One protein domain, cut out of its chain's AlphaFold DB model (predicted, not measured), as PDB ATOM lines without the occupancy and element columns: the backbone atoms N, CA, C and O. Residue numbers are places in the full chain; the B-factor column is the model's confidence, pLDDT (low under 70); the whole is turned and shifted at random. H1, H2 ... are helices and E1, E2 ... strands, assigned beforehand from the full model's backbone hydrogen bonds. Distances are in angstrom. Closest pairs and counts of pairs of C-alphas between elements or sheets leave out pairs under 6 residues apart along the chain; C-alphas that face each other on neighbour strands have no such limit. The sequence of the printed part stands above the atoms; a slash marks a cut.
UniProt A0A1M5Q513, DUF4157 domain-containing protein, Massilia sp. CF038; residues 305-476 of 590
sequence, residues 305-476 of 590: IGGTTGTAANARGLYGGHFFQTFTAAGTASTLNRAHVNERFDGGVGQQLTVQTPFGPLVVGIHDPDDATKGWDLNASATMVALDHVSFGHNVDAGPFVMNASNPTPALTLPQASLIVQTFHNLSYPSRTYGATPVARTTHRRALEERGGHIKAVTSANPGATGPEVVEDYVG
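AT A GLANCE: This is residues 305 to 476 of the 590 residues of the protein "DUF4157 domain-containing protein" of Massilia sp. CF038 (UniProt A0A1M5Q513). A long, narrow body built of strands: the five-stranded sheet E3 E7 E8 E9 E10 curls like part of a barrel, and the smaller sheet E1 E2 E6, with the hairpin E4 and E5 next to E6, lies across its hollow side and closes it only loosely. A long loop between E6 and E7 reaches out at one end and adds to the length, while the short helix H1 and the turn between E7 and E8 lie toward the other end. The printed part has 172 residues with one named helix and ten named strands, in the order E1 E2 H1 E3 E4 E5 E6 E7 E8 E9 E10, under half of the residues being in named elements; the class is mostly strand. The three sheets, E3 - E7 - E8 - E9 - E10, E1 - E2 - E6 and E4 - E5, are antiparallel. The whole is compact, with a radius of gyration of the C-alphas of 17.7 A, and spans 64 by 30 by 28 A.

HOW THE PARTS SIT: E1, residues 305 to 312, and E2, residues 318 to 328, form an antiparallel hairpin, with N 309 and O 324 at 3.0 A. H1, residues 333 to 336, follows after a tight link; it is too short for any O i to N i+4 pair, and its one O i to N i+3 pair is within hydrogen-bond range. E3, residues 340 to 345, comes next. E4, residues 352 to 357, and E5, residues 360 to 365, are a hairpin, with N 355 and O 362 at 2.8 A. E6, residues 388 to 393, is antiparallel to E2, with N 319 and O 392 at 2.9 A; H1 is on the sheet E1 E2 E6 but only grazes it. E5 and E6 have 11 pairs of C-alphas within 8 A, the closest those of Leu 362 and Gly 393 at 5.9 A. E7, residues 416 to 428, is antiparallel to E3, with N 344 and O 423 at 2.7 A. E8, residues 440 to 451, bends by 63 degrees at residue 448 and pairs with E7, N 418 and O 446 being 2.8 A apart. E9, residues 454 to 461, pairs with E8 through N 447 and O 458 at 2.9 A, and E10, residues 469 to 473, with E9 through N 457 and O 472 at 2.8 A. E7 to E10 are a meander, each strand the antiparallel neighbour of the one before. The five-stranded sheet is strongly twisted and curled, with E3 and E10 as edge strands. The closest C-alphas of E1 and E10, those of Ala 312 and Val 470, are 5.6 A apart, and those of E2 and E9, Gly 320 and Thr 459, 6.0 A. E1 and E7 are apart, as are E6 and E7.

IN THESE COORDINATES: E1 begins at C-alpha 305, (327.877, 329.892, 220.314), and E2 measures 30.2 A. E7, the longest strand by residues, runs 39.1 A from C-alpha 416 at (314.264, 342.723, 201.458) to C-alpha 428. E8 measures 31.6 A and E9 22.0 A. E10 ends at C-alpha 473, (320.119, 355.013, 208.050).

THE WHOLE: The two C-alphas farthest apart, those of Ser 406 and Pro 430, are 64.6 A apart. The printed part has no cut. The links E5 to E6, E6 to E7 and E7 to E8 are long, the first two of 22 residues each. In the first of them, residues 376 to 377 pair antiparallel with residues 340 to 341 of E3. The mean pLDDT of the printed part is 81.5; residues 314 to 317, 346 to 350, 403 to 412 and 463 to 466 are under 70.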
ATOM      1  N   ILE A 305     328.014 328.497 219.875       91.38
ATOM      2  CA  ILE A 305     327.877 329.892 220.314       91.38
ATOM      3  C   ILE A 305     326.776 329.942 221.371       91.38
ATOM      4  O   ILE A 305     325.638 329.558 221.107       91.38
ATOM      5  N   GLY A 306     327.124 330.410 222.567       89.81
ATOM      6  CA  GLY A 306     326.194 330.577 223.684       89.81
ATOM      7  C   GLY A 306     325.503 331.937 223.699       89.81
ATOM      8  O   GLY A 306     324.434 332.071 224.289       89.81
ATOM      9  N   GLY A 307     326.085 332.947 223.052       88.81
ATOM     10  CA  GLY A 307     325.478 334.267 222.960       88.81
ATOM     11  C   GLY A 307     326.188 335.188 221.981       88.81
ATOM     12  O   GLY A 307     327.370 335.017 221.685       88.81
ATOM     13  N   THR A 308     325.445 336.189 221.524       89.56
ATOM     14  CA  THR A 308     325.934 337.221 220.619       89.56
ATOM     15  C   THR A 308     325.491 338.580 221.135       89.56
ATOM     16  O   THR A 308     324.324 338.759 221.487       89.56
ATOM     17  N   THR A 309     326.395 339.552 221.150       88.25
ATOM     18  CA  THR A 309     326.055 340.969 221.336       88.25
ATOM     19  C   THR A 309     326.505 341.757 220.115       88.25
ATOM     20  O   THR A 309     327.385 341.311 219.381       88.25
ATOM     21  N   GLY A 310     325.867 342.897 219.856       86.94
ATOM     22  CA  GLY A 310     326.150 343.711 218.679       86.94
ATOM     23  C   GLY A 310     326.074 345.196 218.991       86.94
ATOM     24  O   GLY A 310     325.235 345.627 219.782       86.94
ATOM     25  N   THR A 311     326.947 345.973 218.363       87.19
ATOM     26  CA  THR A 311     326.934 347.439 218.399       87.19
ATOM     27  C   THR A 311     327.134 348.000 216.997       87.19
ATOM     28  O   THR A 311     327.710 347.343 216.130       87.19
ATOM     29  N   ALA A 312     326.637 349.212 216.750       85.25
ATOM     30  CA  ALA A 312     326.801 349.861 215.454       85.25
ATOM     31  C   ALA A 312     328.275 350.180 215.161       85.25
ATOM     32  O   ALA A 312     328.991 350.694 216.024       85.25
ATOM     33  N   ALA A 313     328.709 349.898 213.933       76.50
ATOM     34  CA  ALA A 313     330.038 350.202 213.423       76.50
ATOM     35  C   ALA A 313     329.951 351.373 212.441       76.50
ATOM     36  O   ALA A 313     329.287 351.258 211.420       76.50
ATOM     37  N   ASN A 314     330.650 352.483 212.693       61.22
ATOM     38  CA  ASN A 314     330.652 353.623 211.773       61.22
ATOM     39  C   ASN A 314     332.074 353.878 211.254       61.22
ATOM     40  O   ASN A 314     332.806 354.732 211.759       61.22
ATOM     41  N   ALA A 315     332.506 353.083 210.272       55.91
ATOM     42  CA  ALA A 315     333.816 353.220 209.643       55.91
ATOM     43  C   ALA A 315     333.667 353.508 208.143       55.91
ATOM     44  O   ALA A 315     333.115 352.702 207.405       55.91
ATOM     45  N   ARG A 316     334.180 354.674 207.712       55.03
ATOM     46  CA  ARG A 316     334.509 355.102 206.331       55.03
ATOM     47  C   ARG A 316     333.820 354.349 205.172       55.03
ATOM     48  O   ARG A 316     334.500 353.933 204.238       55.03
ATOM     49  N   GLY A 317     332.496 354.244 205.159       63.69
ATOM     50  CA  GLY A 317     331.789 353.787 203.966       63.69
ATOM     51  C   GLY A 317     331.180 352.378 204.010       63.69
ATOM     52  O   GLY A 317     330.868 351.842 202.945       63.69
ATOM     53  N   LEU A 318     331.018 351.774 205.188       70.00
ATOM     54  CA  LEU A 318     330.291 350.517 205.361       70.00
ATOM     55  C   LEU A 318     329.210 350.679 206.428       70.00
ATOM     56  O   LEU A 318     329.464 351.267 207.474       70.00
ATOM     57  N   TYR A 319     328.027 350.137 206.147       76.81
ATOM     58  CA  TYR A 319     327.017 349.857 207.163       76.81
ATOM     59  C   TYR A 319     327.395 348.568 207.852       76.81
ATOM     60  O   TYR A 319     327.880 347.668 207.184       76.81
ATOM     61  N   GLY A 320     327.216 348.420 209.148       77.94
ATOM     62  CA  GLY A 320     327.566 347.173 209.794       77.94
ATOM     63  C   GLY A 320     327.422 347.185 211.295       77.94
ATOM     64  O   GLY A 320     327.346 348.220 211.952       77.94
ATOM     65  N   GLY A 321     327.426 345.973 211.831       81.12
ATOM     66  CA  GLY A 321     327.550 345.745 213.254       81.12
ATOM     67  C   GLY A 321     328.912 345.162 213.580       81.12
ATOM     68  O   GLY A 321     329.441 344.321 212.855       81.12
ATOM     69  N   HIS A 322     329.457 345.595 214.702       84.56
ATOM     70  CA  HIS A 322     330.502 344.871 215.395       84.56
ATOM     71  C   HIS A 322     329.828 343.873 216.325       84.56
ATOM     72  O   HIS A 322     329.080 344.282 217.216       84.56
ATOM     73  N   PHE A 323     330.065 342.581 216.113       87.94
ATOM     74  CA  PHE A 323     329.487 341.541 216.955       87.94
ATOM     75  C   PHE A 323     330.559 340.901 217.834       87.94
ATOM     76  O   PHE A 323     331.691 340.675 217.410       87.94
ATOM     77  N   PHE A 324     330.191 340.608 219.078       89.00
ATOM     78  CA  PHE A 324     330.964 339.739 219.955       89.00
ATOM     79  C   PHE A 324     330.233 338.414 220.078       89.00
ATOM     80  O   PHE A 324     329.051 338.385 220.428       89.00
ATOM     81  N   GLN A 325     330.954 337.324 219.831       91.12
ATOM     82  CA  GLN A 325     330.457 335.979 220.071       91.12
ATOM     83  C   GLN A 325     331.050 335.453 221.380       91.12
ATOM     84  O   GLN A 325     332.260 335.542 221.620       91.12
ATOM     85  N   THR A 326     330.187 334.883 222.212       92.62
ATOM     86  CA  THR A 326     330.580 334.084 223.371       92.62
ATOM     87  C   THR A 326     330.367 332.620 223.027       92.62
ATOM     88  O   THR A 326     329.249 332.203 222.715       92.62
ATOM     89  N   PHE A 327     331.436 331.838 223.083       93.81
ATOM     90  CA  PHE A 327     331.434 330.423 222.736       93.81
ATOM     91  C   PHE A 327     331.172 329.536 223.954       93.81
ATOM     92  O   PHE A 327     331.448 329.902 225.095       93.81
ATOM     93  N   THR A 328     330.640 328.344 223.709       92.81
ATOM     94  CA  THR A 328     330.446 327.307 224.728       92.81
ATOM     95  C   THR A 328     331.472 326.198 224.563       92.81
ATOM     96  O   THR A 328     331.894 325.909 223.447       92.81
ATOM     97  N   ALA A 329     331.849 325.550 225.662       88.44
ATOM     98  CA  ALA A 329     332.613 324.302 225.674       88.44
ATOM     99  C   ALA A 329     331.814 323.200 226.368       88.44
ATOM    100  O   ALA A 329     330.832 323.466 227.064       88.44
ATOM    101  N   ALA A 330     332.281 321.959 226.237       78.50
ATOM    102  CA  ALA A 330     331.926 320.921 227.191       78.50
ATOM    103  C   ALA A 330     332.538 321.281 228.562       78.50
ATOM    104  O   ALA A 330     333.745 321.161 228.756       78.50
ATOM    105  N   GLY A 331     331.716 321.769 229.497       80.94
ATOM    106  CA  GLY A 331     332.155 322.197 230.830       80.94
ATOM    107  C   GLY A 331     332.108 323.716 231.027       80.94
ATOM    108  O   GLY A 331     331.126 324.362 230.665       80.94
ATOM    109  N   THR A 332     333.137 324.291 231.657       85.62
ATOM    110  CA  THR A 332     333.192 325.727 231.985       85.62
ATOM    111  C   THR A 332     333.833 326.553 230.867       85.62
ATOM    112  O   THR A 332     334.737 326.094 230.170       85.62
ATOM    113  N   ALA A 333     333.413 327.814 230.727       87.94
ATOM    114  CA  ALA A 333     333.925 328.741 229.709       87.94
ATOM    115  C   ALA A 333     335.449 328.971 229.787       87.94
ATOM    116  O   ALA A 333     336.100 329.154 228.763       87.94
ATOM    117  N   SER A 334     336.043 328.886 230.982       88.12
ATOM    118  CA  SER A 334     337.487 329.065 231.177       88.12
ATOM    119  C   SER A 334     338.342 328.008 230.472       88.12
ATOM    120  O   SER A 334     339.511 328.266 230.192       88.12
ATOM    121  N   THR A 335     337.769 326.850 230.129       91.75
ATOM    122  CA  THR A 335     338.454 325.797 229.359       91.75
ATOM    123  C   THR A 335     338.702 326.184 227.898       91.75
ATOM    124  O   THR A 335     339.557 325.585 227.245       91.75
ATOM    125  N   LEU A 336     338.005 327.210 227.396       93.69
ATOM    126  CA  LEU A 336     338.215 327.799 226.073       93.69
ATOM    127  C   LEU A 336     339.298 328.873 226.057       93.69
ATOM    128  O   LEU A 336     339.600 329.396 224.990       93.69
ATOM    129  N   ASN A 337     339.867 329.246 227.204       92.88
ATOM    130  CA  ASN A 337     340.828 330.338 227.258       92.88
ATOM    131  C   ASN A 337     342.018 330.061 226.342       92.88
ATOM    132  O   ASN A 337     342.720 329.078 226.547       92.88
ATOM    133  N   ARG A 338     342.285 330.977 225.411       92.56
ATOM    134  CA  ARG A 338     343.245 330.858 224.310       92.56
ATOM    135  C   ARG A 338     342.808 329.995 223.143       92.56
ATOM    136  O   ARG A 338     343.613 329.910 222.240       92.56
ATOM    137  N   ALA A 339     341.622 329.390 223.096       93.12
ATOM    138  CA  ALA A 339     341.147 328.694 221.898       93.12
ATOM    139  C   ALA A 339     341.125 329.669 220.711       93.12
ATOM    140  O   ALA A 339     340.604 330.771 220.846       93.12
ATOM    141  N   HIS A 340     341.717 329.286 219.582       93.38
ATOM    142  CA  HIS A 340     341.830 330.156 218.416       93.38
ATOM    143  C   HIS A 340     340.770 329.762 217.410       93.38
ATOM    144  O   HIS A 340     340.802 328.656 216.865       93.38
ATOM    145  N   VAL A 341     339.838 330.672 217.186       92.06
ATOM    146  CA  VAL A 341     338.711 330.488 216.287       92.06
ATOM    147  C   VAL A 341     338.899 331.425 215.111       92.06
ATOM    148  O   VAL A 341     339.170 332.604 215.309       92.06
ATOM    149  N   ASN A 342     338.745 330.916 213.896       88.38
ATOM    150  CA  ASN A 342     338.701 331.755 212.710       88.38
ATOM    151  C   ASN A 342     337.388 331.539 211.964       88.38
ATOM    152  O   ASN A 342     336.791 330.457 212.008       88.38
ATOM    153  N   GLU A 343     336.921 332.599 211.328       85.00
ATOM    154  CA  GLU A 343     335.748 332.562 210.473       85.00
ATOM    155  C   GLU A 343     336.110 332.020 209.093       85.00
ATOM    156  O   GLU A 343     337.201 332.244 208.588       85.00
ATOM    157  N   ARG A 344     335.167 331.328 208.465       80.88
ATOM    158  CA  ARG A 344     335.221 330.887 207.078       80.88
ATOM    159  C   ARG A 344     333.846 331.063 206.455       80.88
ATOM    160  O   ARG A 344     332.831 330.644 207.022       80.88
ATOM    161  N   PHE A 345     333.817 331.660 205.271       76.56
ATOM    162  CA  PHE A 345     332.606 331.808 204.472       76.56
ATOM    163  C   PHE A 345     332.668 330.899 203.249       76.56
ATOM    164  O   PHE A 345     333.711 330.783 202.600       76.56
ATOM    165  N   ASP A 346     331.540 330.279 202.907       66.94
ATOM    166  CA  ASP A 346     331.436 329.452 201.707       66.94
ATOM    167  C   ASP A 346     331.639 330.315 200.450       66.94
ATOM    168  O   ASP A 346     330.915 331.283 200.214       66.94
ATOM    169  N   GLY A 347     332.643 329.975 199.637       63.59
ATOM    170  CA  GLY A 347     332.960 330.685 198.390       63.59
ATOM    171  C   GLY A 347     333.748 331.993 198.550       63.59
ATOM    172  O   GLY A 347     334.018 332.648 197.543       63.59
ATOM    173  N   GLY A 348     334.139 332.372 199.772       63.78
ATOM    174  CA  GLY A 348     335.075 333.477 200.007       63.78
ATOM    175  C   GLY A 348     336.513 333.068 199.678       63.78
ATOM    176  O   GLY A 348     336.916 331.942 199.965       63.78
ATOM    177  N   VAL A 349     337.290 333.972 199.077       56.28
ATOM    178  CA  VAL A 349     338.732 333.782 198.840       56.28
ATOM    179  C   VAL A 349     339.463 335.010 199.373       56.28
ATOM    180  O   VAL A 349     339.140 336.138 198.999       56.28
ATOM    181  N   GLY A 350     340.456 334.808 200.240       67.06
ATOM    182  CA  GLY A 350     341.183 335.907 200.878       67.06
ATOM    183  C   GLY A 350     340.285 336.737 201.803       67.06
ATOM    184  O   GLY A 350     339.503 336.183 202.565       67.06
ATOM    185  N   GLN A 351     340.393 338.068 201.738       71.94
ATOM    186  CA  GLN A 351     339.732 338.984 202.685       71.94
ATOM    187  C   GLN A 351     338.360 339.513 202.236       71.94
ATOM    188  O   GLN A 351     337.832 340.448 202.841       71.94
ATOM    189  N   GLN A 352     337.784 339.003 201.144       75.56
ATOM    190  CA  GLN A 352     336.491 339.486 200.650       75.56
ATOM    191  C   GLN A 352     335.583 338.357 200.162       75.56
ATOM    192  O   GLN A 352     336.014 337.409 199.508       75.56
ATOM    193  N   LEU A 353     334.289 338.520 200.427       80.19
ATOM    194  CA  LEU A 353     333.201 337.704 199.904       80.19
ATOM    195  C   LEU A 353     332.242 338.607 199.125       80.19
ATOM    196  O   LEU A 353     331.741 339.590 199.665       80.19
ATOM    197  N   THR A 354     331.948 338.264 197.869       83.00
ATOM    198  CA  THR A 354     330.897 338.938 197.093       83.00
ATOM    199  C   THR A 354     329.672 338.039 197.002       83.00
ATOM    200  O   THR A 354     329.743 336.953 196.434       83.00
ATOM    201  N   VAL A 355     328.542 338.498 197.535       83.06
ATOM    202  CA  VAL A 355     327.268 337.768 197.553       83.06
ATOM    203  C   VAL A 355     326.268 338.472 196.646       83.06
ATOM    204  O   VAL A 355     326.092 339.686 196.727       83.06
ATOM    205  N   GLN A 356     325.586 337.716 195.787       85.12
ATOM    206  CA  GLN A 356     324.442 338.238 195.042       85.12
ATOM    207  C   GLN A 356     323.225 338.280 195.964       85.12
ATOM    208  O   GLN A 356     322.824 337.258 196.518       85.12
ATOM    209  N   THR A 357     322.648 339.463 196.136       84.00
ATOM    210  CA  THR A 357     321.482 339.691 196.994       84.00
ATOM    211  C   THR A 357     320.344 340.299 196.172       84.00
ATOM    212  O   THR A 357     320.607 340.823 195.084       84.00
ATOM    213  N   PRO A 358     319.089 340.298 196.666       80.25
ATOM    214  CA  PRO A 358     317.999 341.012 196.010       80.25
ATOM    215  C   PRO A 358     318.360 342.472 195.735       80.25
ATOM    216  O   PRO A 358     318.059 342.972 194.665       80.25
ATOM    217  N   PHE A 359     319.100 343.124 196.630       81.00
ATOM    218  CA  PHE A 359     319.494 344.528 196.515       81.00
ATOM    219  C   PHE A 359     320.851 344.754 195.806       81.00
ATOM    220  O   PHE A 359     321.463 345.815 195.930       81.00
ATOM    221  N   GLY A 360     321.306 343.771 195.018       79.94
ATOM    222  CA  GLY A 360     322.515 343.842 194.187       79.94
ATOM    223  C   GLY A 360     323.728 343.097 194.769       79.94
ATOM    224  O   GLY A 360     323.606 342.363 195.752       79.94
ATOM    225  N   PRO A 361     324.919 343.228 194.158       82.94
ATOM    226  CA  PRO A 361     326.129 342.593 194.668       82.94
ATOM    227  C   PRO A 361     326.582 343.257 195.973       82.94
ATOM    228  O   PRO A 361     326.890 344.452 196.015       82.94
ATOM    229  N   LEU A 362     326.661 342.457 197.030       81.69
ATOM    230  CA  LEU A 362     327.136 342.856 198.345       81.69
ATOM    231  C   LEU A 362     328.565 342.346 198.556       81.69
ATOM    232  O   LEU A 362     328.798 341.144 198.475       81.69
ATOM    233  N   VAL A 363     329.500 343.245 198.871       79.00
ATOM    234  CA  VAL A 363     330.875 342.883 199.250       79.00
ATOM    235  C   VAL A 363     331.003 342.924 200.768       79.00
ATOM    236  O   VAL A 363     330.731 343.951 201.387       79.00
ATOM    237  N   VAL A 364     331.428 341.811 201.354       77.00
ATOM    238  CA  VAL A 364     331.704 341.656 202.784       77.00
ATOM    239  C   VAL A 364     333.207 341.476 202.953       77.00
ATOM    240  O   VAL A 364     333.801 340.612 202.312       77.00
ATOM    241  N   GLY A 365     333.826 342.308 203.791       72.25
ATOM    242  CA  GLY A 365     335.194 342.069 204.247       72.25
ATOM    243  C   GLY A 365     335.202 340.923 205.252       72.25
ATOM    244  O   GLY A 365     334.375 340.922 206.159       72.25
ATOM    245  N   ILE A 366     336.106 339.968 205.076       73.75
ATOM    246  CA  ILE A 366     336.264 338.797 205.943       73.75
ATOM    247  C   ILE A 366     337.730 338.710 206.374       73.75
ATOM    248  O   ILE A 366     338.621 339.154 205.643       73.75
ATOM    249  N   HIS A 367     338.004 338.181 207.561       72.31
ATOM    250  CA  HIS A 367     339.362 337.789 207.922       72.31
ATOM    251  C   HIS A 367     339.832 336.703 206.956       72.31
ATOM    252  O   HIS A 367     339.019 335.948 206.425       72.31
ATOM    253  N   ASP A 368     341.141 336.649 206.699       76.06
ATOM    254  CA  ASP A 368     341.702 335.547 205.922       76.06
ATOM    255  C   ASP A 368     341.451 334.247 206.707       76.06
ATOM    256  O   ASP A 368     342.027 334.084 207.792       76.06
ATOM    257  N   PRO A 369     340.558 333.362 206.221       71.25
ATOM    258  CA  PRO A 369     340.092 332.210 206.984       71.25
ATOM    259  C   PRO A 369     341.202 331.180 207.216       71.25
ATOM    260  O   PRO A 369     341.111 330.380 208.147       71.25
ATOM    261  N   ASP A 370     342.248 331.205 206.385       73.50
ATOM    262  CA  ASP A 370     343.347 330.246 206.417       73.50
ATOM    263  C   ASP A 370     344.594 330.806 207.136       73.50
ATOM    264  O   ASP A 370     345.546 330.067 207.400       73.50
ATOM    265  N   ASP A 371     344.600 332.092 207.507       78.88
ATOM    266  CA  ASP A 371     345.701 332.707 208.250       78.88
ATOM    267  C   ASP A 371     345.535 332.480 209.762       78.88
ATOM    268  O   ASP A 371     344.722 333.111 210.445       78.88
ATOM    269  N   ALA A 372     346.398 331.620 210.305       79.56
ATOM    270  CA  ALA A 372     346.497 331.299 211.728       79.56
ATOM    271  C   ALA A 372     346.762 332.513 212.649       79.56
ATOM    272  O   ALA A 372     346.733 332.380 213.873       79.56
ATOM    273  N   THR A 373     347.071 333.684 212.088       82.56
ATOM    274  CA  THR A 373     347.296 334.934 212.822       82.56
ATOM    275  C   THR A 373     346.119 335.908 212.753       82.56
ATOM    276  O   THR A 373     346.136 336.918 213.458       82.56
ATOM    277  N   LYS A 374     345.108 335.636 211.914       80.81
ATOM    278  CA  LYS A 374     343.977 336.548 211.654       80.81
ATOM    279  C   LYS A 374     342.701 336.195 212.400       80.81
ATOM    280  O   LYS A 374     341.844 337.065 212.505       80.81
ATOM    281  N   GLY A 375     342.587 334.979 212.930       85.94
ATOM    282  CA  GLY A 375     341.481 334.611 213.810       85.94
ATOM    283  C   GLY A 375     341.604 335.220 215.210       85.94
ATOM    284  O   GLY A 375     342.486 336.027 215.516       85.94
ATOM    285  N   TRP A 376     340.715 334.796 216.094       90.69
ATOM    286  CA  TRP A 376     340.589 335.317 217.447       90.69
ATOM    287  C   TRP A 376     340.960 334.264 218.471       90.69
ATOM    288  O   TRP A 376     340.405 333.166 218.473       90.69
ATOM    289  N   ASP A 377     341.818 334.639 219.414       92.62
ATOM    290  CA  ASP A 377     341.872 333.917 220.677       92.62
ATOM    291  C   ASP A 377     340.623 334.253 221.498       92.62
ATOM    292  O   ASP A 377     340.203 335.412 221.587       92.62
ATOM    293  N   LEU A 378     340.043 333.238 222.130       94.06
ATOM    294  CA  LEU A 378     339.025 333.417 223.155       94.06
ATOM    295  C   LEU A 378     339.690 333.791 224.484       94.06
ATOM    296  O   LEU A 378     340.738 333.255 224.850       94.06
ATOM    297  N   ASN A 379     339.077 334.707 225.231       92.69
ATOM    298  CA  ASN A 379     339.495 335.010 226.599       92.69
ATOM    299  C   ASN A 379     338.933 333.979 227.601       92.69
ATOM    300  O   ASN A 379     338.187 333.070 227.240       92.69
ATOM    301  N   ALA A 380     339.259 334.137 228.887       90.69
ATOM    302  CA  ALA A 380     338.804 333.228 229.945       90.69
ATOM    303  C   ALA A 380     337.278 333.211 230.169       90.69
ATOM    304  O   ALA A 380     336.767 332.286 230.796       90.69
ATOM    305  N   SER A 381     336.551 334.194 229.636       91.75
ATOM    306  CA  SER A 381     335.085 334.240 229.633       91.75
ATOM    307  C   SER A 381     334.475 333.614 228.371       91.75
ATOM    308  O   SER A 381     333.274 333.747 228.152       91.75
ATOM    309  N   ALA A 382     335.290 332.953 227.537       93.25
ATOM    310  CA  ALA A 382     334.927 332.402 226.230       93.25
ATOM    311  C   ALA A 382     334.418 333.431 225.207       93.25
ATOM    312  O   ALA A 382     333.750 333.076 224.234       93.25
ATOM    313  N   THR A 383     334.744 334.707 225.397       92.94
ATOM    314  CA  THR A 383     334.436 335.760 224.429       92.94
ATOM    315  C   THR A 383     335.624 335.964 223.500       92.94
ATOM    316  O   THR A 383     336.777 335.924 223.938       92.94
ATOM    317  N   MET A 384     335.346 336.208 222.222       91.50
ATOM    318  CA  MET A 384     336.365 336.633 221.260       91.50
ATOM    319  C   MET A 384     337.095 337.887 221.759       91.50
ATOM    320  O   MET A 384     336.466 338.841 222.216       91.50
ATOM    321  N   VAL A 385     338.428 337.899 221.670       87.12
ATOM    322  CA  VAL A 385     339.237 339.063 222.081       87.12
ATOM    323  C   VAL A 385     339.145 340.218 221.071       87.12
ATOM    324  O   VAL A 385     339.397 341.364 221.439       87.12
ATOM    325  N   ALA A 386     338.742 339.950 219.824       84.69
ATOM    326  CA  ALA A 386     338.428 340.982 218.836       84.69
ATOM    327  C   ALA A 386     337.036 340.780 218.216       84.69
ATOM    328  O   ALA A 386     336.344 339.803 218.498       84.69
ATOM    329  N   LEU A 387     336.624 341.760 217.417       80.94
ATOM    330  CA  LEU A 387     335.275 341.878 216.876       80.94
ATOM    331  C   LEU A 387     335.079 341.009 215.633       80.94
ATOM    332  O   LEU A 387     335.934 340.982 214.748       80.94
ATOM    333  N   ASP A 388     333.907 340.390 215.544       82.62
ATOM    334  CA  ASP A 388     333.364 339.853 214.301       82.62
ATOM    335  C   ASP A 388     332.831 341.026 213.463       82.62
ATOM    336  O   ASP A 388     332.012 341.833 213.930       82.62
ATOM    337  N   HIS A 389     333.371 341.190 212.257       79.38
ATOM    338  CA  HIS A 389     333.091 342.329 211.392       79.38
ATOM    339  C   HIS A 389     332.099 341.927 210.319       79.38
ATOM    340  O   HIS A 389     332.448 341.314 209.315       79.38
ATOM    341  N   VAL A 390     330.861 342.376 210.482       79.81
ATOM    342  CA  VAL A 390     329.818 342.110 209.506       79.81
ATOM    343  C   VAL A 390     329.209 343.393 208.997       79.81
ATOM    344  O   VAL A 390     328.639 344.194 209.736       79.81
ATOM    345  N   SER A 391     329.336 343.567 207.688       77.69
ATOM    346  CA  SER A 391     328.937 344.786 207.009       77.69
ATOM    347  C   SER A 391     327.926 344.546 205.894       77.69
ATOM    348  O   SER A 391     327.732 343.440 205.381       77.69
ATOM    349  N   PHE A 392     327.259 345.637 205.570       78.00
ATOM    350  CA  PHE A 392     326.359 345.911 204.485       78.00
ATOM    351  C   PHE A 392     327.008 347.040 203.656       78.00
ATOM    352  O   PHE A 392     327.395 348.088 204.176       78.00
ATOM    353  N   GLY A 393     327.203 346.831 202.357       77.25
ATOM    354  CA  GLY A 393     327.891 347.792 201.492       77.25
ATOM    355  C   GLY A 393     327.045 349.038 201.208       77.25
ATOM    356  O   GLY A 393     325.825 348.960 201.086       77.25
ATOM    357  N   HIS A 394     327.679 350.202 201.042       79.06
ATOM    358  CA  HIS A 394     326.994 351.431 200.606       79.06
ATOM    359  C   HIS A 394     326.680 351.471 199.100       79.06
ATOM    360  O   HIS A 394     326.075 352.420 198.617       79.06
ATOM    361  N   ASN A 395     327.116 350.487 198.320       79.56
ATOM    362  CA  ASN A 395     326.806 350.395 196.891       79.56
ATOM    363  C   ASN A 395     325.419 349.792 196.617       79.56
ATOM    364  O   ASN A 395     324.991 349.744 195.466       79.56
ATOM    365  N   VAL A 396     324.746 349.311 197.658       82.25
ATOM    366  CA  VAL A 396     323.441 348.675 197.565       82.25
ATOM    367  C   VAL A 396     322.375 349.691 197.165       82.25
ATOM    368  O   VAL A 396     322.189 350.686 197.862       82.25
ATOM    369  N   ASP A 397     321.656 349.410 196.077       82.38
ATOM    370  CA  ASP A 397     320.622 350.283 195.524       82.38
ATOM    371  C   ASP A 397     319.228 349.859 195.995       82.38
ATOM    372  O   ASP A 397     318.712 348.804 195.621       82.38
ATOM    373  N   ALA A 398     318.602 350.703 196.816       84.56
ATOM    374  CA  ALA A 398     317.211 350.531 197.218       84.56
ATOM    375  C   ALA A 398     316.217 350.934 196.109       84.56
ATOM    376  O   ALA A 398     315.038 350.598 196.206       84.56
ATOM    377  N   GLY A 399     316.666 351.634 195.060       81.69
ATOM    378  CA  GLY A 399     315.837 352.169 193.977       81.69
ATOM    379  C   GLY A 399     314.893 351.150 193.330       81.69
ATOM    380  O   GLY A 399     313.710 351.448 193.209       81.69
ATOM    381  N   PRO A 400     315.332 349.925 192.989       79.44
ATOM    382  CA  PRO A 400     314.444 348.893 192.444       79.44
ATOM    383  C   PRO A 400     313.292 348.474 193.379       79.44
ATOM    384  O   PRO A 400     312.278 347.965 192.906       79.44
ATOM    385  N   PHE A 401     313.430 348.706 194.690       77.50
ATOM    386  CA  PHE A 401     312.456 348.349 195.737       77.50
ATOM    387  C   PHE A 401     311.654 349.559 196.236       77.50
ATOM    388  O   PHE A 401     310.747 349.407 197.054       77.50
ATOM    389  N   VAL A 402     311.973 350.758 195.737       73.25
ATOM    390  CA  VAL A 402     311.309 352.025 196.050       73.25
ATOM    391  C   VAL A 402     310.687 352.567 194.762       73.25
ATOM    392  O   VAL A 402     311.379 352.979 193.838       73.25
ATOM    393  N   MET A 403     309.358 352.557 194.661       63.38
ATOM    394  CA  MET A 403     308.667 352.989 193.441       63.38
ATOM    395  C   MET A 403     308.730 354.500 193.173       63.38
ATOM    396  O   MET A 403     308.604 355.316 194.082       63.38
ATOM    397  N   ASN A 404     308.811 354.861 191.886       57.47
ATOM    398  CA  ASN A 404     309.171 356.198 191.391       57.47
ATOM    399  C   ASN A 404     308.031 357.022 190.746       57.47
ATOM    400  O   ASN A 404     308.280 357.979 190.016       57.47
ATOM    401  N   ALA A 405     306.757 356.720 190.987       50.88
ATOM    402  CA  ALA A 405     305.676 357.565 190.459       50.88
ATOM    403  C   ALA A 405     304.460 357.541 191.386       50.88
ATOM    404  O   ALA A 405     303.658 356.623 191.317       50.88
ATOM    405  N   SER A 406     304.338 358.517 192.290       55.81
ATOM    406  CA  SER A 406     303.137 358.768 193.117       55.81
ATOM    407  C   SER A 406     302.519 357.580 193.920       55.81
ATOM    408  O   SER A 406     301.436 357.746 194.465       55.81
ATOM    409  N   ASN A 407     303.244 356.453 194.066       60.81
ATOM    410  CA  ASN A 407     303.044 355.253 194.916       60.81
ATOM    411  C   ASN A 407     301.752 354.419 194.673       60.81
ATOM    412  O   ASN A 407     300.680 354.797 195.144       60.81
ATOM    413  N   PRO A 408     301.830 353.247 193.998       47.88
ATOM    414  CA  PRO A 408     301.710 352.001 194.771       47.88
ATOM    415  C   PRO A 408     302.536 350.810 194.229       47.88
ATOM    416  O   PRO A 408     302.339 350.358 193.103       47.88
ATOM    417  N   THR A 409     303.354 350.236 195.119       49.03
ATOM    418  CA  THR A 409     303.766 348.812 195.146       49.03
ATOM    419  C   THR A 409     304.738 348.301 194.065       49.03
ATOM    420  O   THR A 409     304.292 347.900 192.991       49.03
ATOM    421  N   PRO A 410     306.057 348.161 194.317       49.56
ATOM    422  CA  PRO A 410     306.886 347.381 193.406       49.56
ATOM    423  C   PRO A 410     306.510 345.902 193.465       49.56
ATOM    424  O   PRO A 410     306.153 345.380 194.518       49.56
ATOM    425  N   ALA A 411     306.675 345.208 192.338       54.09
ATOM    426  CA  ALA A 411     306.553 343.753 192.210       54.09
ATOM    427  C   ALA A 411     307.569 342.956 193.077       54.09
ATOM    428  O   ALA A 411     307.623 341.734 192.989       54.09
ATOM    429  N   LEU A 412     308.353 343.651 193.917       55.94
ATOM    430  CA  LEU A 412     309.298 343.183 194.934       55.94
ATOM    431  C   LEU A 412     309.353 344.255 196.056       55.94
ATOM    432  O   LEU A 412     310.046 345.260 195.922       55.94
ATOM    433  N   THR A 413     308.572 344.103 197.129       70.75
ATOM    434  CA  THR A 413     308.383 345.105 198.207       70.75
ATOM    435  C   THR A 413     309.464 345.040 199.296       70.75
ATOM    436  O   THR A 413     309.973 343.957 199.576       70.75
ATOM    437  N   LEU A 414     309.776 346.152 199.981       77.25
ATOM    438  CA  LEU A 414     310.488 346.106 201.274       77.25
ATOM    439  C   LEU A 414     309.607 345.414 202.345       77.25
ATOM    440  O   LEU A 414     308.383 345.531 202.270       77.25
ATOM    441  N   PRO A 415     310.182 344.723 203.350       82.88
ATOM    442  CA  PRO A 415     311.610 344.508 203.573       82.88
ATOM    443  C   PRO A 415     312.215 343.473 202.615       82.88
ATOM    444  O   PRO A 415     311.578 342.485 202.258       82.88
ATOM    445  N   GLN A 416     313.476 343.676 202.242       86.06
ATOM    446  CA  GLN A 416     314.264 342.723 201.458       86.06
ATOM    447  C   GLN A 416     315.480 342.303 202.263       86.06
ATOM    448  O   GLN A 416     316.170 343.153 202.820       86.06
ATOM    449  N   ALA A 417     315.744 340.999 202.331       87.75
ATOM    450  CA  ALA A 417     316.818 340.461 203.149       87.75
ATOM    451  C   ALA A 417     317.634 339.404 202.410       87.75
ATOM    452  O   ALA A 417     317.153 338.708 201.520       87.75
ATOM    453  N   SER A 418     318.885 339.265 202.822       87.88
ATOM    454  CA  SER A 418     319.760 338.157 202.466       87.88
ATOM    455  C   SER A 418     320.354 337.552 203.717       87.88
ATOM    456  O   SER A 418     320.655 338.261 204.682       87.88
ATOM    457  N   LEU A 419     320.489 336.232 203.689       88.44
ATOM    458  CA  LEU A 419     321.115 335.452 204.740       88.44
ATOM    459  C   LEU A 419     322.503 335.037 204.269       88.44
ATOM    460  O   LEU A 419     322.660 334.533 203.161       88.44
ATOM    461  N   ILE A 420     323.496 335.255 205.117       85.88
ATOM    462  CA  ILE A 420     324.883 334.871 204.887       85.88
ATOM    463  C   ILE A 420     325.264 333.945 206.029       85.88
ATOM    464  O   ILE A 420     325.139 334.320 207.191       85.88
ATOM    465  N   VAL A 421     325.697 332.728 205.720       86.19
ATOM    466  CA  VAL A 421     326.147 331.789 206.749       86.19
ATOM    467  C   VAL A 421     327.646 331.963 206.935       86.19
ATOM    468  O   VAL A 421     328.416 331.826 205.988       86.19
ATOM    469  N   GLN A 422     328.043 332.262 208.163       86.88
ATOM    470  CA  GLN A 422     329.427 332.269 208.605       86.88
ATOM    471  C   GLN A 422     329.673 330.985 209.388       86.88
ATOM    472  O   GLN A 422     328.885 330.596 210.257       86.88
ATOM    473  N   THR A 423     330.763 330.305 209.064       88.75
ATOM    474  CA  THR A 423     331.182 329.083 209.747       88.75
ATOM    475  C   THR A 423     332.453 329.365 210.526       88.75
ATOM    476  O   THR A 423     333.318 330.092 210.056       88.75
ATOM    477  N   PHE A 424     332.562 328.831 211.734       90.12
ATOM    478  CA  PHE A 424     333.730 329.027 212.581       90.12
ATOM    479  C   PHE A 424     334.493 327.722 212.703       90.12
ATOM    480  O   PHE A 424     333.897 326.671 212.952       90.12
ATOM    481  N   HIS A 425     335.811 327.796 212.571       90.69
ATOM    482  CA  HIS A 425     336.714 326.667 212.729       90.69
ATOM    483  C   HIS A 425     337.710 326.955 213.845       90.69
ATOM    484  O   HIS A 425     338.207 328.070 213.984       90.69
ATOM    485  N   ASN A 426     338.013 325.932 214.638       92.06
ATOM    486  CA  ASN A 426     339.088 326.007 215.615       92.06
ATOM    487  C   ASN A 426     340.413 325.614 214.953       92.06
ATOM    488  O   ASN A 426     340.474 324.623 214.219       92.06
ATOM    489  N   LEU A 427     341.462 326.375 215.248       91.62
ATOM    490  CA  LEU A 427     342.834 326.040 214.896       91.62
ATOM    491  C   LEU A 427     343.424 325.132 215.982       91.62
ATOM    492  O   LEU A 427     343.500 325.520 217.156       91.62
ATOM    493  N   SER A 428     343.829 323.929 215.584       90.25
ATOM    494  CA  SER A 428     344.478 322.949 216.449       90.25
ATOM    495  C   SER A 428     345.929 323.330 216.713       90.25
ATOM    496  O   SER A 428     346.654 323.764 215.820       90.25
ATOM    497  N   TYR A 429     346.368 323.146 217.954       89.88
ATOM    498  CA  TYR A 429     347.752 323.347 218.377       89.88
ATOM    499  C   TYR A 429     348.328 322.035 218.895       89.88
ATOM    500  O   TYR A 429     347.621 321.323 219.621       89.88
ATOM    501  N   PRO A 430     349.597 321.745 218.565       86.38
ATOM    502  CA  PRO A 430     350.580 322.643 217.939       86.38
ATOM    503  C   PRO A 430     350.631 322.620 216.404       86.38
ATOM    504  O   PRO A 430     351.347 323.427 215.820       86.38
ATOM    505  N   SER A 431     349.879 321.733 215.744       85.69
ATOM    506  CA  SER A 431     349.927 321.539 214.283       85.69
ATOM    507  C   SER A 431     349.602 322.792 213.465       85.69
ATOM    508  O   SER A 431     350.031 322.901 212.318       85.69
ATOM    509  N   ARG A 432     348.849 323.735 214.049       88.12
ATOM    510  CA  ARG A 432     348.306 324.932 213.390       88.12
ATOM    511  C   ARG A 432     347.502 324.566 212.148       88.12
ATOM    512  O   ARG A 432     347.603 325.222 211.114       88.12
ATOM    513  N   THR A 433     346.689 323.523 212.269       86.88
ATOM    514  CA  THR A 433     345.754 323.099 211.225       86.88
ATOM    515  C   THR A 433     344.316 323.333 211.665       86.88
ATOM    516  O   THR A 433     343.974 323.188 212.840       86.88
ATOM    517  N   TYR A 434     343.459 323.753 210.735       86.38
ATOM    518  CA  TYR A 434     342.038 323.919 211.022       86.38
ATOM    519  C   TYR A 434     341.327 322.569 211.027       86.38
ATOM    520  O   TYR A 434     341.534 321.734 210.144       86.38
ATOM    521  N   GLY A 435     340.440 322.376 212.003       83.56
ATOM    522  CA  GLY A 435     339.568 321.207 212.039       83.56
ATOM    523  C   GLY A 435     338.652 321.142 210.811       83.56
ATOM    524  O   GLY A 435     338.084 322.152 210.393       83.56
ATOM    525  N   ALA A 436     338.470 319.937 210.261       83.12
ATOM    526  CA  ALA A 436     337.599 319.710 209.102       83.12
ATOM    527  C   ALA A 436     336.121 320.029 209.395       83.12
ATOM    528  O   ALA A 436     335.396 320.502 208.521       83.12
ATOM    529  N   THR A 437     335.676 319.795 210.633       87.44
ATOM    530  CA  THR A 437     334.313 320.095 211.081       87.44
ATOM    531  C   THR A 437     334.263 321.493 211.705       87.44
ATOM    532  O   THR A 437     335.082 321.782 212.580       87.44
ATOM    533  N   PRO A 438     333.313 322.360 211.307       90.50
ATOM    534  CA  PRO A 438     333.132 323.655 211.953       90.50
ATOM    535  C   PRO A 438     332.666 323.480 213.403       90.50
ATOM    536  O   PRO A 438     331.840 322.617 213.698       90.50
ATOM    537  N   VAL A 439     333.159 324.336 214.295       91.88
ATOM    538  CA  VAL A 439     332.790 324.347 215.721       91.88
ATOM    539  C   VAL A 439     331.480 325.080 215.982       91.88
ATOM    540  O   VAL A 439     330.790 324.815 216.961       91.88
ATOM    541  N   ALA A 440     331.130 326.015 215.101       91.25
ATOM    542  CA  ALA A 440     329.875 326.741 215.153       91.25
ATOM    543  C   ALA A 440     329.516 327.285 213.772       91.25
ATOM    544  O   ALA A 440     330.363 327.425 212.886       91.25
ATOM    545  N   ARG A 441     328.241 327.627 213.602       89.00
ATOM    546  CA  ARG A 441     327.748 328.400 212.465       89.00
ATOM    547  C   ARG A 441     326.853 329.505 212.993       89.00
ATOM    548  O   ARG A 441     326.039 329.251 213.878       89.00
ATOM    549  N   THR A 442     326.986 330.700 212.443       87.50
ATOM    550  CA  THR A 442     326.053 331.797 212.692       87.50
ATOM    551  C   THR A 442     325.508 332.279 211.360       87.50
ATOM    552  O   THR A 442     326.229 332.402 210.368       87.50
ATOM    553  N   THR A 443     324.201 332.501 211.318       87.00
ATOM    554  CA  THR A 443     323.568 333.111 210.156       87.00
ATOM    555  C   THR A 443     323.509 334.603 210.399       87.00
ATOM    556  O   THR A 443     323.081 335.057 211.450       87.00
ATOM    557  N   HIS A 444     323.899 335.371 209.406       86.69
ATOM    558  CA  HIS A 444     323.884 336.816 209.406       86.69
ATOM    559  C   HIS A 444     322.815 337.306 208.449       86.69
ATOM    560  O   HIS A 444     322.768 336.879 207.298       86.69
ATOM    561  N   ARG A 445     321.961 338.220 208.901       88.88
ATOM    562  CA  ARG A 445     320.966 338.874 208.056       88.88
ATOM    563  C   ARG A 445     321.448 340.253 207.645       88.88
ATOM    564  O   ARG A 445     322.003 341.009 208.445       88.88
ATOM    565  N   ARG A 446     321.218 340.560 206.375       89.38
ATOM    566  CA  ARG A 446     321.435 341.860 205.743       89.38
ATOM    567  C   ARG A 446     320.128 342.274 205.115       89.38
ATOM    568  O   ARG A 446     319.661 341.572 204.221       89.38
ATOM    569  N   ALA A 447     319.520 343.347 205.597       88.81
ATOM    570  CA  ALA A 447     318.210 343.756 205.123       88.81
ATOM    571  C   ALA A 447     318.109 345.255 204.862       88.81
ATOM    572  O   ALA A 447     318.688 346.064 205.580       88.81
ATOM    573  N   LEU A 448     317.325 345.597 203.844       88.88
ATOM    574  CA  LEU A 448     316.728 346.915 203.693       88.88
ATOM    575  C   LEU A 448     315.290 346.831 204.187       88.88
ATOM    576  O   LEU A 448     314.534 345.956 203.758       88.88
ATOM    577  N   GLU A 449     314.907 347.738 205.075       88.25
ATOM    578  CA  GLU A 449     313.573 347.762 205.666       88.25
ATOM    579  C   GLU A 449     313.038 349.181 205.770       88.25
ATOM    580  O   GLU A 449     313.806 350.129 205.904       88.25
ATOM    581  N   GLU A 450     311.718 349.327 205.781       86.06
ATOM    582  CA  GLU A 450     311.097 350.576 206.194       86.06
ATOM    583  C   GLU A 450     310.855 350.550 207.708       86.06
ATOM    584  O   GLU A 450     310.145 349.684 208.219       86.06
ATOM    585  N   ARG A 451     311.443 351.502 208.437       87.69
ATOM    586  CA  ARG A 451     311.205 351.698 209.872       87.69
ATOM    587  C   ARG A 451     311.015 353.181 210.158       87.69
ATOM    588  O   ARG A 451     311.883 353.995 209.849       87.69
ATOM    589  N   GLY A 452     309.874 353.529 210.756       85.19
ATOM    590  CA  GLY A 452     309.554 354.913 211.123       85.19
ATOM    591  C   GLY A 452     309.529 355.875 209.931       85.19
ATOM    592  O   GLY A 452     309.991 357.000 210.069       85.19
ATOM    593  N   GLY A 453     309.058 355.423 208.761       82.00
ATOM    594  CA  GLY A 453     308.994 356.244 207.545       82.00
ATOM    595  C   GLY A 453     310.339 356.460 206.846       82.00
ATOM    596  O   GLY A 453     310.421 357.290 205.951       82.00
ATOM    597  N   HIS A 454     311.385 355.713 207.217       85.06
ATOM    598  CA  HIS A 454     312.719 355.779 206.614       85.06
ATOM    599  C   HIS A 454     313.230 354.394 206.231       85.06
ATOM    600  O   HIS A 454     312.935 353.405 206.901       85.06
ATOM    601  N   ILE A 455     314.014 354.321 205.163       87.81
ATOM    602  CA  ILE A 455     314.737 353.124 204.754       87.81
ATOM    603  C   ILE A 455     315.927 352.958 205.692       87.81
ATOM    604  O   ILE A 455     316.760 353.855 205.859       87.81
ATOM    605  N   LYS A 456     316.007 351.785 206.309       89.44
ATOM    606  CA  LYS A 456     317.092 351.390 207.196       89.44
ATOM    607  C   LYS A 456     317.871 350.232 206.598       89.44
ATOM    608  O   LYS A 456     317.281 349.309 206.037       89.44
ATOM    609  N   ALA A 457     319.185 350.277 206.773       89.56
ATOM    610  CA  ALA A 457     320.045 349.115 206.645       89.56
ATOM    611  C   ALA A 457     320.052 348.384 207.994       89.56
ATOM    612  O   ALA A 457     320.384 348.964 209.026       89.56
ATOM    613  N   VAL A 458     319.646 347.117 207.988       89.81
ATOM    614  CA  VAL A 458     319.574 346.272 209.180       89.81
ATOM    615  C   VAL A 458     320.571 345.130 209.037       89.81
ATOM    616  O   VAL A 458     320.519 344.344 208.088       89.81
ATOM    617  N   THR A 459     321.470 345.035 210.009       89.62
ATOM    618  CA  THR A 459     322.463 343.969 210.138       89.62
ATOM    619  C   THR A 459     322.184 343.222 211.433       89.62
ATOM    620  O   THR A 459     322.178 343.831 212.499       89.62
ATOM    621  N   SER A 460     321.962 341.912 211.376       88.38
ATOM    622  CA  SER A 460     321.791 341.111 212.592       88.38
ATOM    623  C   SER A 460     322.509 339.777 212.513       88.38
ATOM    624  O   SER A 460     322.640 339.187 211.438       88.38
ATOM    625  N   ALA A 461     322.970 339.313 213.669       86.88
ATOM    626  CA  ALA A 461     323.497 337.973 213.855       86.88
ATOM    627  C   ALA A 461     322.394 337.084 214.448       86.88
ATOM    628  O   ALA A 461     321.675 337.498 215.357       86.88
ATOM    629  N   ASN A 462     322.268 335.860 213.937       79.06
ATOM    630  CA  ASN A 462     321.259 334.857 214.295       79.06
ATOM    631  C   ASN A 462     319.793 335.296 214.042       79.06
ATOM    632  O   ASN A 462     319.003 335.431 214.980       79.06
ATOM    633  N   PRO A 463     319.379 335.490 212.773       67.75
ATOM    634  CA  PRO A 463     318.017 335.862 212.407       67.75
ATOM    635  C   PRO A 463     317.051 334.695 212.653       67.75
ATOM    636  O   PRO A 463     316.884 333.812 211.815       67.75
ATOM    637  N   GLY A 464     316.425 334.687 213.827       58.09
ATOM    638  CA  GLY A 464     315.436 333.676 214.212       58.09
ATOM    639  C   GLY A 464     314.785 333.907 215.579       58.09
ATOM    640  O   GLY A 464     313.671 333.443 215.795       58.09
ATOM    641  N   ALA A 465     315.423 334.658 216.482       48.88
ATOM    642  CA  ALA A 465     314.870 335.010 217.792       48.88
ATOM    643  C   ALA A 465     315.617 336.220 218.361       48.88
ATOM    644  O   ALA A 465     316.838 336.156 218.372       48.88
ATOM    645  N   THR A 466     314.907 337.277 218.791       61.16
ATOM    646  CA  THR A 466     315.343 338.391 219.687       61.16
ATOM    647  C   THR A 466     316.854 338.682 219.770       61.16
ATOM    648  O   THR A 466     317.401 338.870 220.855       61.16
ATOM    649  N   GLY A 467     317.543 338.671 218.632       71.06
ATOM    650  CA  GLY A 467     318.992 338.778 218.546       71.06
ATOM    651  C   GLY A 467     319.406 340.238 218.427       71.06
ATOM    652  O   GLY A 467     318.570 341.082 218.089       71.06
ATOM    653  N   PRO A 468     320.679 340.566 218.695       83.12
ATOM    654  CA  PRO A 468     321.170 341.919 218.490       83.12
ATOM    655  C   PRO A 468     320.998 342.323 217.021       83.12
ATOM    656  O   PRO A 468     321.549 341.699 216.111       83.12
ATOM    657  N   GLU A 469     320.228 343.387 216.802       88.69
ATOM    658  CA  GLU A 469     320.127 344.068 215.517       88.69
ATOM    659  C   GLU A 469     320.882 345.390 215.581       88.69
ATOM    660  O   GLU A 469     320.744 346.169 216.525       88.69
ATOM    661  N   VAL A 470     321.639 345.661 214.530       89.69
ATOM    662  CA  VAL A 470     322.209 346.968 214.245       89.69
ATOM    663  C   VAL A 470     321.385 347.595 213.132       89.69
ATOM    664  O   VAL A 470     321.232 347.012 212.058       89.69
ATOM    665  N   VAL A 471     320.821 348.767 213.415       89.88
ATOM    666  CA  VAL A 471     319.922 349.498 212.519       89.88
ATOM    667  C   VAL A 471     320.550 350.844 212.209       89.88
ATOM    668  O   VAL A 471     320.799 351.637 213.115       89.88
ATOM    669  N   GLU A 472     320.769 351.111 210.929       90.06
ATOM    670  CA  GLU A 472     321.406 352.332 210.448       90.06
ATOM    671  C   GLU A 472     320.577 352.981 209.340       90.06
ATOM    672  O   GLU A 472     319.791 352.324 208.653       90.06
ATOM    673  N   ASP A 473     320.742 354.290 209.160       89.19
ATOM    674  CA  ASP A 473     320.119 355.013 208.050       89.19
ATOM    675  C   ASP A 473     320.700 354.550 206.718       89.19
ATOM    676  O   ASP A 473     321.910 354.399 206.597       89.19
ATOM    677  N   TYR A 474     319.868 354.389 205.693       88.12
ATOM    678  CA  TYR A 474     320.337 354.076 204.345       88.12
ATOM    679  C   TYR A 474     321.087 355.259 203.685       88.12
ATOM    680  O   TYR A 474     320.530 356.341 203.495       88.12
ATOM    681  N   VAL A 475     322.341 355.040 203.264       86.44
ATOM    682  CA  VAL A 475     323.186 355.975 202.470       86.44
ATOM    683  C   VAL A 475     323.680 355.376 201.160       86.44
ATOM    684  O   VAL A 475     324.634 355.887 200.566       86.44
ATOM    685  N   GLY A 476     323.005 354.336 200.668       85.56
ATOM    686  CA  GLY A 476     323.216 353.861 199.304       85.56
ATOM    687  C   GLY A 476     322.868 354.915 198.242       85.56
ATOM    688  O   GLY A 476     322.620 356.079 198.575       85.56
TER     689      GLY A 476